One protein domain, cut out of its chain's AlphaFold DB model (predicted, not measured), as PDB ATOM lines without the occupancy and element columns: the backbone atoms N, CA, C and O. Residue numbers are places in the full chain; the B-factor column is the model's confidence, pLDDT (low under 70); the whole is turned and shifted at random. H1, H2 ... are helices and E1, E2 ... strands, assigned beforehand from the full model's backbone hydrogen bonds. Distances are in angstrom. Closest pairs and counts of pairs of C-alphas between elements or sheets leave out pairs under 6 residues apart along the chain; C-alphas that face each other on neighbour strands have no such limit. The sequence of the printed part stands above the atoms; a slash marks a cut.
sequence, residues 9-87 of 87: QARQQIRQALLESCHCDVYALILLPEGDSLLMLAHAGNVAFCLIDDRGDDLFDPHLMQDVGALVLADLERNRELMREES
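What this domain is: This is residues 9 to 87 of the 87 residues of an uncharacterized protein of Pseudomonas sp. DP16D-R1 (UniProt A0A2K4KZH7). Helix H1 covers one face of a small sheet, E1, E2 and E3, and residues 56 to 87, with the long helix H2, stick out as a free arm. Read 79 printed residues, mixed in class, as H1 E1 E2 E3 H2; the sheet, in order E1 - E2 - E3, is a meander, each strand the antiparallel neighbour of the one before. The whole is loose, radius of gyration of the C-alphas 16.7 A, spanning 54 by 32 by 15 A.

How they stand to each other: H1, residues 9 to 21, is over E1, residues 26 to 31, and E2, residues 37 to 43, in two layers, a helix on one face of a sheet, at a height over the sheet of 8.7 A; the closest C-alphas of H1 and E1, Ala 10 and Ile 30, are 5.9 A apart. Look within hydrogen-bond range at N 28 and O 40, 2.9 A, in hairpin E1 and E2, at 165 degrees, and at N 39 and O 50, 2.8 A, in hairpin E2 and E3, residues 46 to 52, at 162 degrees. H2, residues 68 to 85, is not on the sheet. In H1 and H2 every O i to N i+4 pair is within range.

Where its parts are: Find C-alpha 9 at (17.023, -51.015, -16.252); H1 runs 18.4 A from there. H2, 26.1 A, ends at C-alpha 85, (64.978, -36.710, -25.610).

The domain as a whole: The printed part has no cut. The link E3 to H2 is long, 15 residues. Residues 54 to 73 and 85 to 87 have pLDDT under 70.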
ATOM      1  N   GLN A   9      16.711 -51.516 -17.584       89.00
ATOM      2  CA  GLN A   9      17.023 -51.015 -16.252       89.00
ATOM      3  C   GLN A   9      18.502 -50.632 -16.152       89.00
ATOM      4  O   GLN A   9      18.812 -49.501 -15.776       89.00
ATOM      5  N   ALA A  10      19.403 -51.512 -16.590       86.31
ATOM      6  CA  ALA A  10      20.835 -51.248 -16.655       86.31
ATOM      7  C   ALA A  10      21.139 -50.030 -17.544       86.31
ATOM      8  O   ALA A  10      21.892 -49.139 -17.153       86.31
ATOM      9  N   ARG A  11      20.471 -49.904 -18.704       89.44
ATOM     10  CA  ARG A  11      20.576 -48.701 -19.558       89.44
ATOM     11  C   ARG A  11      20.163 -47.421 -18.833       89.44
ATOM     12  O   ARG A  11      20.794 -46.382 -19.028       89.44
ATOM     13  N   GLN A  12      19.090 -47.469 -18.045       90.69
ATOM     14  CA  GLN A  12      18.626 -46.311 -17.286       90.69
ATOM     15  C   GLN A  12      19.625 -45.927 -16.187       90.69
ATOM     16  O   GLN A  12      19.918 -44.743 -16.039       90.69
ATOM     17  N   GLN A  13      20.186 -46.908 -15.476       85.44
ATOM     18  CA  GLN A  13      21.208 -46.680 -14.453       85.44
ATOM     19  C   GLN A  13      22.484 -46.068 -15.045       85.44
ATOM     20  O   GLN A  13      22.968 -45.067 -14.525       85.44
ATOM     21  N   ILE A  14      22.964 -46.582 -16.185       86.50
ATOM     22  CA  ILE A  14      24.108 -46.007 -16.914       86.50
ATOM     23  C   ILE A  14      23.829 -44.549 -17.286       86.50
ATOM     24  O   ILE A  14      24.655 -43.670 -17.051       86.50
ATOM     25  N   ARG A  15      22.649 -44.262 -17.849       89.00
ATOM     26  CA  ARG A  15      22.281 -42.891 -18.226       89.00
ATOM     27  C   ARG A  15      22.272 -41.956 -17.018       89.00
ATOM     28  O   ARG A  15      22.748 -40.831 -17.138       89.00
ATOM     29  N   GLN A  16      21.735 -42.405 -15.888       86.88
ATOM     30  CA  GLN A  16      21.686 -41.611 -14.666       86.88
ATOM     31  C   GLN A  16      23.096 -41.319 -14.135       86.88
ATOM     32  O   GLN A  16      23.428 -40.157 -13.910       86.88
ATOM     33  N   ALA A  17      23.949 -42.343 -14.051       82.69
ATOM     34  CA  ALA A  17      25.338 -42.206 -13.621       82.69
ATOM     35  C   ALA A  17      26.136 -41.247 -14.524       82.69
ATOM     36  O   ALA A  17      26.915 -40.429 -14.040       82.69
ATOM     37  N   LEU A  18      25.904 -41.287 -15.841       84.44
ATOM     38  CA  LEU A  18      26.534 -40.360 -16.786       84.44
ATOM     39  C   LEU A  18      26.090 -38.909 -16.563       84.44
ATOM     40  O   LEU A  18      26.925 -38.010 -16.597       84.44
ATOM     41  N   LEU A  19      24.798 -38.668 -16.321       86.12
ATOM     42  CA  LEU A  19      24.291 -37.319 -16.044       86.12
ATOM     43  C   LEU A  19      24.869 -36.750 -14.744       86.12
ATOM     44  O   LEU A  19      25.226 -35.575 -14.698       86.12
ATOM     45  N   GLU A  20      25.000 -37.583 -13.713       81.12
ATOM     46  CA  GLU A  20      25.611 -37.208 -12.434       81.12
ATOM     47  C   GLU A  20      27.114 -36.927 -12.581       81.12
ATOM     48  O   GLU A  20      27.634 -35.992 -11.967       81.12
ATOM     49  N   SER A  21      27.794 -37.651 -13.479       78.00
ATOM     50  CA  SER A  21      29.237 -37.505 -13.701       78.00
ATOM     51  C   SER A  21      29.674 -36.156 -14.277       78.00
ATOM     52  O   SER A  21      30.841 -35.777 -14.194       78.00
ATOM     53  N   CYS A  22      28.732 -35.383 -14.827       74.25
ATOM     54  CA  CYS A  22      28.974 -34.007 -15.259       74.25
ATOM     55  C   CYS A  22      29.334 -33.071 -14.093       74.25
ATOM     56  O   CYS A  22      29.836 -31.969 -14.324       74.25
ATOM     57  N   HIS A  23      29.032 -33.473 -12.856       73.81
ATOM     58  CA  HIS A  23      29.154 -32.632 -11.669       73.81
ATOM     59  C   HIS A  23      30.146 -33.172 -10.636       73.81
ATOM     60  O   HIS A  23      30.691 -32.386  -9.861       73.81
ATOM     61  N   CYS A  24      30.394 -34.480 -10.616       78.94
ATOM     62  CA  CYS A  24      31.347 -35.118  -9.714       78.94
ATOM     63  C   CYS A  24      31.815 -36.462 -10.268       78.94
ATOM     64  O   CYS A  24      31.273 -36.964 -11.247       78.94
ATOM     65  N   ASP A  25      32.789 -37.073  -9.608       81.44
ATOM     66  CA  ASP A  25      33.194 -38.432  -9.944       81.44
ATOM     67  C   ASP A  25      32.088 -39.412  -9.564       81.44
ATOM     68  O   ASP A  25      31.522 -39.328  -8.470       81.44
ATOM     69  N   VAL A  26      31.775 -40.335 -10.472       80.50
ATOM     70  CA  VAL A  26      30.712 -41.320 -10.269       80.50
ATOM     71  C   VAL A  26      31.281 -42.725 -10.337       80.50
ATOM     72  O   VAL A  26      31.977 -43.097 -11.282       80.50
ATOM     73  N   TYR A  27      30.917 -43.502  -9.319       84.75
ATOM     74  CA  TYR A  27      31.186 -44.924  -9.182       84.75
ATOM     75  C   TYR A  27      29.827 -45.619  -9.112       84.75
ATOM     76  O   TYR A  27      29.097 -45.445  -8.136       84.75
ATOM     77  N   ALA A  28      29.459 -46.360 -10.156       83.12
ATOM     78  CA  ALA A  28      28.164 -47.027 -10.234       83.12
ATOM     79  C   ALA A  28      28.337 -48.525 -10.483       83.12
ATOM     80  O   ALA A  28      29.025 -48.929 -11.418       83.12
ATOM     81  N   LEU A  29      27.679 -49.339  -9.658       84.25
ATOM     82  CA  LEU A  29      27.564 -50.780  -9.854       84.25
ATOM     83  C   LEU A  29      26.192 -51.081 -10.467       84.25
ATOM     84  O   LEU A  29      25.158 -50.787  -9.865       84.25
ATOM     85  N   ILE A  30      26.185 -51.627 -11.679       85.62
ATOM     86  CA  ILE A  30      24.980 -51.911 -12.462       85.62
ATOM     87  C   ILE A  30      24.804 -53.422 -12.556       85.62
ATOM     88  O   ILE A  30      25.623 -54.102 -13.166       85.62
ATOM     89  N   LEU A  31      23.726 -53.941 -11.976       83.62
ATOM     90  CA  LEU A  31      23.407 -55.365 -12.041       83.62
ATOM     91  C   LEU A  31      22.866 -55.714 -13.430       83.62
ATOM     92  O   LEU A  31      21.965 -55.041 -13.939       83.62
ATOM     93  N   LEU A  32      23.410 -56.765 -14.033       84.31
ATOM     94  CA  LEU A  32      22.971 -57.288 -15.319       84.31
ATOM     95  C   LEU A  32      21.993 -58.456 -15.119       84.31
ATOM     96  O   LEU A  32      22.055 -59.171 -14.118       84.31
ATOM     97  N   PRO A  33      21.086 -58.693 -16.081       77.94
ATOM     98  CA  PRO A  33      20.052 -59.721 -15.953       77.94
ATOM     99  C   PRO A  33      20.596 -61.156 -15.849       77.94
ATOM    100  O   PRO A  33      19.874 -62.046 -15.408       77.94
ATOM    101  N   GLU A  34      21.845 -61.394 -16.254       76.94
ATOM    102  CA  GLU A  34      22.485 -62.720 -16.234       76.94
ATOM    103  C   GLU A  34      23.205 -63.035 -14.910       76.94
ATOM    104  O   GLU A  34      23.725 -64.140 -14.742       76.94
ATOM    105  N   GLY A  35      23.170 -62.097 -13.956       74.44
ATOM    106  CA  GLY A  35      23.800 -62.212 -12.641       74.44
ATOM    107  C   GLY A  35      25.162 -61.527 -12.538       74.44
ATOM    108  O   GLY A  35      25.643 -61.363 -11.428       74.44
ATOM    109  N   ASP A  36      25.743 -61.102 -13.659       78.62
ATOM    110  CA  ASP A  36      26.985 -60.326 -13.677       78.62
ATOM    111  C   ASP A  36      26.741 -58.876 -13.237       78.62
ATOM    112  O   ASP A  36      25.625 -58.347 -13.305       78.62
ATOM    113  N   SER A  37      27.815 -58.189 -12.869       82.06
ATOM    114  CA  SER A  37      27.795 -56.790 -12.463       82.06
ATOM    115  C   SER A  37      28.680 -55.951 -13.390       82.06
ATOM    116  O   SER A  37      29.753 -56.367 -13.808       82.06
ATOM    117  N   LEU A  38      28.258 -54.739 -13.734       85.62
ATOM    118  CA  LEU A  38      29.048 -53.788 -14.512       85.62
ATOM    119  C   LEU A  38      29.461 -52.630 -13.604       85.62
ATOM    120  O   LEU A  38      28.615 -51.851 -13.161       85.62
ATOM    121  N   LEU A  39      30.759 -52.498 -13.340       87.12
ATOM    122  CA  LEU A  39      31.314 -51.333 -12.664       87.12
ATOM    123  C   LEU A  39      31.570 -50.233 -13.690       87.12
ATOM    124  O   LEU A  39      32.356 -50.403 -14.621       87.12
ATOM    125  N   MET A  40      30.915 -49.096 -13.499       86.50
ATOM    126  CA  MET A  40      31.115 -47.885 -14.275       86.50
ATOM    127  C   MET A  40      31.855 -46.847 -13.433       86.50
ATOM    128  O   MET A  40      31.446 -46.523 -12.316       86.50
ATOM    129  N   LEU A  41      32.918 -46.300 -14.014       88.25
ATOM    130  CA  LEU A  41      33.712 -45.208 -13.468       88.25
ATOM    131  C   LEU A  41      33.599 -44.025 -14.418       88.25
ATOM    132  O   LEU A  41      33.899 -44.169 -15.603       88.25
ATOM    133  N   ALA A  42      33.184 -42.868 -13.915       84.44
ATOM    134  CA  ALA A  42      33.164 -41.639 -14.691       84.44
ATOM    135  C   ALA A  42      33.908 -40.523 -13.953       84.44
ATOM    136  O   ALA A  42      33.570 -40.197 -12.816       84.44
ATOM    137  N   HIS A  43      34.924 -39.955 -14.606       80.25
ATOM    138  CA  HIS A  43      35.786 -38.904 -14.064       80.25
ATOM    139  C   HIS A  43      36.188 -37.929 -15.173       80.25
ATOM    140  O   HIS A  43      36.744 -38.333 -16.198       80.25
ATOM    141  N   ALA A  44      35.922 -36.636 -14.967       76.94
ATOM    142  CA  ALA A  44      36.326 -35.556 -15.874       76.94
ATOM    143  C   ALA A  44      35.949 -35.789 -17.360       76.94
ATOM    144  O   ALA A  44      36.726 -35.496 -18.265       76.94
ATOM    145  N   GLY A  45      34.758 -36.344 -17.619       72.38
ATOM    146  CA  GLY A  45      34.279 -36.655 -18.974       72.38
ATOM    147  C   GLY A  45      34.817 -37.960 -19.574       72.38
ATOM    148  O   GLY A  45      34.408 -38.334 -20.672       72.38
ATOM    149  N   ASN A  46      35.682 -38.679 -18.857       79.31
ATOM    150  CA  ASN A  46      36.122 -40.023 -19.220       79.31
ATOM    151  C   ASN A  46      35.229 -41.060 -18.547       79.31
ATOM    152  O   ASN A  46      34.856 -40.889 -17.386       79.31
ATOM    153  N   VAL A  47      34.914 -42.138 -19.265       82.69
ATOM    154  CA  VAL A  47      34.077 -43.232 -18.765       82.69
ATOM    155  C   VAL A  47      34.779 -44.557 -19.021       82.69
ATOM    156  O   VAL A  47      35.168 -44.842 -20.154       82.69
ATOM    157  N   ALA A  48      34.912 -45.368 -17.979       83.19
ATOM    158  CA  ALA A  48      35.431 -46.725 -18.050       83.19
ATOM    159  C   ALA A  48      34.389 -47.716 -17.525       83.19
ATOM    160  O   ALA A  48      33.634 -47.415 -16.599       83.19
ATOM    161  N   PHE A  49      34.370 -48.905 -18.124       83.06
ATOM    162  CA  PHE A  49      33.506 -50.006 -17.722       83.06
ATOM    163  C   PHE A  49      34.350 -51.245 -17.433       83.06
ATOM    164  O   PHE A  49      35.236 -51.582 -18.219       83.06
ATOM    165  N   CYS A  50      34.043 -51.933 -16.339       83.69
ATOM    166  CA  CYS A  50      34.596 -53.237 -16.002       83.69
ATOM    167  C   CYS A  50      33.441 -54.219 -15.793       83.69
ATOM    168  O   CYS A  50      32.520 -53.933 -15.028       83.69
ATOM    169  N   LEU A  51      33.468 -55.347 -16.505       82.38
ATOM    170  CA  LEU A  51      32.542 -56.448 -16.259       82.38
ATOM    171  C   LEU A  51      33.085 -57.273 -15.094       82.38
ATOM    172  O   LEU A  51      34.220 -57.738 -15.143       82.38
ATOM    173  N   ILE A  52      32.261 -57.438 -14.073       78.06
ATOM    174  CA  ILE A  52      32.516 -58.244 -12.891       78.06
ATOM    175  C   ILE A  52      31.628 -59.478 -13.010       78.06
ATOM    176  O   ILE A  52      30.402 -59.370 -13.022       78.06
ATOM    177  N   ASP A  53      32.253 -60.642 -13.125       72.00
ATOM    178  CA  ASP A  53      31.558 -61.921 -13.046       72.00
ATOM    179  C   ASP A  53      31.371 -62.267 -11.560       72.00
ATOM    180  O   ASP A  53      32.339 -62.564 -10.866       72.00
ATOM    181  N   ASP A  54      30.133 -62.214 -11.060       61.56
ATOM    182  CA  ASP A  54      29.804 -62.573  -9.669       61.56
ATOM    183  C   ASP A  54      29.893 -64.102  -9.423       61.56
ATOM    184  O   ASP A  54      29.597 -64.585  -8.327       61.56
ATOM    185  N   ARG A  55      30.302 -64.907 -10.421       58.94
ATOM    186  CA  ARG A  55      30.523 -66.361 -10.276       58.94
ATOM    187  C   ARG A  55      31.871 -66.724  -9.647       58.94
ATOM    188  O   ARG A  55      32.131 -67.913  -9.447       58.94
ATOM    189  N   GLY A  56      32.691 -65.741  -9.292       49.66
ATOM    190  CA  GLY A  56      33.898 -65.910  -8.490       49.66
ATOM    191  C   GLY A  56      34.161 -64.647  -7.676       49.66
ATOM    192  O   GLY A  56      34.033 -63.550  -8.201       49.66
ATOM    193  N   ASP A  57      34.505 -64.807  -6.399       49.31
ATOM    194  CA  ASP A  57      34.885 -63.771  -5.421       49.31
ATOM    195  C   ASP A  57      36.150 -62.949  -5.828       49.31
ATOM    196  O   ASP A  57      37.025 -62.676  -5.009       49.31
ATOM    197  N   ASP A  58      36.277 -62.524  -7.087       52.88
ATOM    198  CA  ASP A  58      37.487 -61.911  -7.656       52.88
ATOM    199  C   ASP A  58      37.483 -60.375  -7.578       52.88
ATOM    200  O   ASP A  58      38.480 -59.724  -7.895       52.88
ATOM    201  N   LEU A  59      36.398 -59.767  -7.082       51.91
ATOM    202  CA  LEU A  59      36.304 -58.322  -6.812       51.91
ATOM    203  C   LEU A  59      37.398 -57.820  -5.847       51.91
ATOM    204  O   LEU A  59      37.689 -56.624  -5.810       51.91
ATOM    205  N   PHE A  60      38.020 -58.737  -5.098       51.91
ATOM    206  CA  PHE A  60      39.157 -58.482  -4.218       51.91
ATOM    207  C   PHE A  60      40.364 -59.378  -4.511       51.91
ATOM    208  O   PHE A  60      41.215 -59.496  -3.631       51.91
ATOM    209  N   ASP A  61      40.477 -60.006  -5.689       50.59
ATOM    210  CA  ASP A  61      41.699 -60.740  -6.034       50.59
ATOM    211  C   ASP A  61      42.843 -59.731  -6.295       50.59
ATOM    212  O   ASP A  61      42.838 -59.018  -7.309       50.59
ATOM    213  N   PRO A  62      43.852 -59.637  -5.403       49.56
ATOM    214  CA  PRO A  62      44.974 -58.718  -5.569       49.56
ATOM    215  C   PRO A  62      45.857 -59.061  -6.780       49.56
ATOM    216  O   PRO A  62      46.711 -58.256  -7.146       49.56
ATOM    217  N   HIS A  63      45.672 -60.224  -7.418       47.81
ATOM    218  CA  HIS A  63      46.333 -60.572  -8.676       47.81
ATOM    219  C   HIS A  63      45.621 -60.014  -9.921       47.81
ATOM    220  O   HIS A  63      46.248 -59.921 -10.979       47.81
ATOM    221  N   LEU A  64      44.350 -59.612  -9.797       47.56
ATOM    222  CA  LEU A  64      43.518 -59.047 -10.869       47.56
ATOM    223  C   LEU A  64      43.314 -57.532 -10.744       47.56
ATOM    224  O   LEU A  64      43.054 -56.873 -11.752       47.56
ATOM    225  N   MET A  65      43.501 -56.957  -9.549       47.09
ATOM    226  CA  MET A  65      43.641 -55.507  -9.384       47.09
ATOM    227  C   MET A  65      44.950 -55.034 -10.030       47.09
ATOM    228  O   MET A  65      45.967 -54.828  -9.369       47.09
ATOM    229  N   GLN A  66      44.931 -54.828 -11.348       53.16
ATOM    230  CA  GLN A  66      45.904 -53.945 -11.974       53.16
ATOM    231  C   GLN A  66      45.697 -52.559 -11.376       53.16
ATOM    232  O   GLN A  66      44.635 -51.956 -11.532       53.16
ATOM    233  N   ASP A  67      46.708 -52.071 -10.665       58.69
ATOM    234  CA  ASP A  67      46.747 -50.704 -10.172       58.69
ATOM    235  C   ASP A  67      46.770 -49.762 -11.384       58.69
ATOM    236  O   ASP A  67      47.814 -49.451 -11.965       58.69
ATOM    237  N   VAL A  68      45.574 -49.360 -11.816       58.31
ATOM    238  CA  VAL A  68      45.371 -48.423 -12.922       58.31
ATOM    239  C   VAL A  68      46.099 -47.110 -12.624       58.31
ATOM    240  O   VAL A  68      46.607 -46.474 -13.545       58.31
ATOM    241  N   GLY A  69      46.240 -46.737 -11.345       56.78
ATOM    242  CA  GLY A  69      47.046 -45.599 -10.919       56.78
ATOM    243  C   GLY A  69      48.526 -45.783 -11.251       56.78
ATOM    244  O   GLY A  69      49.130 -44.892 -11.846       56.78
ATOM    245  N   ALA A  70      49.098 -46.950 -10.950       63.00
ATOM    246  CA  ALA A  70      50.485 -47.271 -11.290       63.00
ATOM    247  C   ALA A  70      50.730 -47.301 -12.808       63.00
ATOM    248  O   ALA A  70      51.763 -46.815 -13.269       63.00
ATOM    249  N   LEU A  71      49.777 -47.812 -13.597       61.66
ATOM    250  CA  LEU A  71      49.870 -47.815 -15.063       61.66
ATOM    251  C   LEU A  71      49.829 -46.397 -15.646       61.66
ATOM    252  O   LEU A  71      50.642 -46.070 -16.507       61.66
ATOM    253  N   VAL A  72      48.932 -45.538 -15.153       65.38
ATOM    254  CA  VAL A  72      48.843 -44.134 -15.588       65.38
ATOM    255  C   VAL A  72      50.094 -43.349 -15.184       65.38
ATOM    256  O   VAL A  72      50.604 -42.566 -15.982       65.38
ATOM    257  N   LEU A  73      50.624 -43.569 -13.977       69.69
ATOM    258  CA  LEU A  73      51.868 -42.934 -13.529       69.69
ATOM    259  C   LEU A  73      53.066 -43.367 -14.381       69.69
ATOM    260  O   LEU A  73      53.829 -42.508 -14.821       69.69
ATOM    261  N   ALA A  74      53.190 -44.664 -14.676       70.88
ATOM    262  CA  ALA A  74      54.250 -45.180 -15.540       70.88
ATOM    263  C   ALA A  74      54.170 -44.596 -16.962       70.88
ATOM    264  O   ALA A  74      55.193 -44.250 -17.553       70.88
ATOM    265  N   ASP A  75      52.962 -44.440 -17.505       75.50
ATOM    266  CA  ASP A  75      52.768 -43.880 -18.844       75.50
ATOM    267  C   ASP A  75      53.068 -42.367 -18.885       75.50
ATOM    268  O   ASP A  75      53.696 -41.864 -19.820       75.50
ATOM    269  N   LEU A  76      52.711 -41.630 -17.827       74.69
ATOM    270  CA  LEU A  76      53.061 -40.216 -17.670       74.69
ATOM    271  C   LEU A  76      54.572 -39.997 -17.530       74.69
ATOM    272  O   LEU A  76      55.103 -39.052 -18.118       74.69
ATOM    273  N   GLU A  77      55.273 -40.845 -16.775       80.25
ATOM    274  CA  GLU A  77      56.732 -40.773 -16.633       80.25
ATOM    275  C   GLU A  77      57.437 -41.049 -17.962       80.25
ATOM    276  O   GLU A  77      58.273 -40.251 -18.389       80.25
ATOM    277  N   ARG A  78      57.015 -42.094 -18.679       78.12
ATOM    278  CA  ARG A  78      57.560 -42.442 -19.995       78.12
ATOM    279  C   ARG A  78      57.369 -41.327 -21.024       78.12
ATOM    280  O   ARG A  78      58.298 -40.982 -21.753       78.12
ATOM    281  N   ASN A  79      56.186 -40.717 -21.068       73.44
ATOM    282  CA  ASN A  79      55.918 -39.584 -21.960       73.44
ATOM    283  C   ASN A  79      56.789 -38.365 -21.626       73.44
ATOM    284  O   ASN A  79      57.196 -37.611 -22.510       73.44
ATOM    285  N   ARG A  80      57.108 -38.177 -20.346       76.94
ATOM    286  CA  ARG A  80      57.951 -37.081 -19.873       76.94
ATOM    287  C   ARG A  80      59.431 -37.285 -20.213       76.94
ATOM    288  O   ARG A  80      60.140 -36.298 -20.399       76.94
ATOM    289  N   GLU A  81      59.888 -38.531 -20.298       78.75
ATOM    290  CA  GLU A  81      61.228 -38.888 -20.779       78.75
ATOM    291  C   GLU A  81      61.358 -38.684 -22.291       78.75
ATOM    292  O   GLU A  81      62.292 -38.016 -22.726       78.75
ATOM    293  N   LEU A  82      60.372 -39.128 -23.075       73.69
ATOM    294  CA  LEU A  82      60.345 -38.917 -24.530       73.69
ATOM    295  C   LEU A  82      60.427 -37.427 -24.901       73.69
ATOM    296  O   LEU A  82      61.217 -37.032 -25.751       73.69
ATOM    297  N   MET A  83      59.693 -36.573 -24.184       70.12
ATOM    298  CA  MET A  83      59.728 -35.118 -24.387       70.12
ATOM    299  C   MET A  83      61.076 -34.473 -24.018       70.12
ATOM    300  O   MET A  83      61.370 -33.365 -24.464       70.12
ATOM    301  N   ARG A  84      61.895 -35.128 -23.181       73.12
ATOM    302  CA  ARG A  84      63.254 -34.667 -22.848       73.12
ATOM    303  C   ARG A  84      64.284 -35.092 -23.885       73.12
ATOM    304  O   ARG A  84      65.267 -34.382 -24.040       73.12
ATOM    305  N   GLU A  85      64.082 -36.223 -24.552       67.62
ATOM    306  CA  GLU A  85      64.978 -36.710 -25.610       67.62
ATOM    307  C   GLU A  85      64.796 -35.943 -26.933       67.62
ATOM    308  O   GLU A  85      65.706 -35.919 -27.758       67.62
ATOM    309  N   GLU A  86      63.649 -35.284 -27.121       58.75
ATOM    310  CA  GLU A  86      63.345 -34.445 -28.291       58.75
ATOM    311  C   GLU A  86      63.790 -32.968 -28.160       58.75
ATOM    312  O   GLU A  86      63.601 -32.195 -29.102       58.75
ATOM    313  N   SER A  87      64.374 -32.561 -27.022       53.16
ATOM    314  CA  SER A  87      64.926 -31.207 -26.776       53.16
ATOM    315  C   SER A  87      66.451 -31.175 -26.838       53.16
ATOM    316  O   SER A  87      66.989 -30.163 -27.344       53.16
TER     317      SER A  87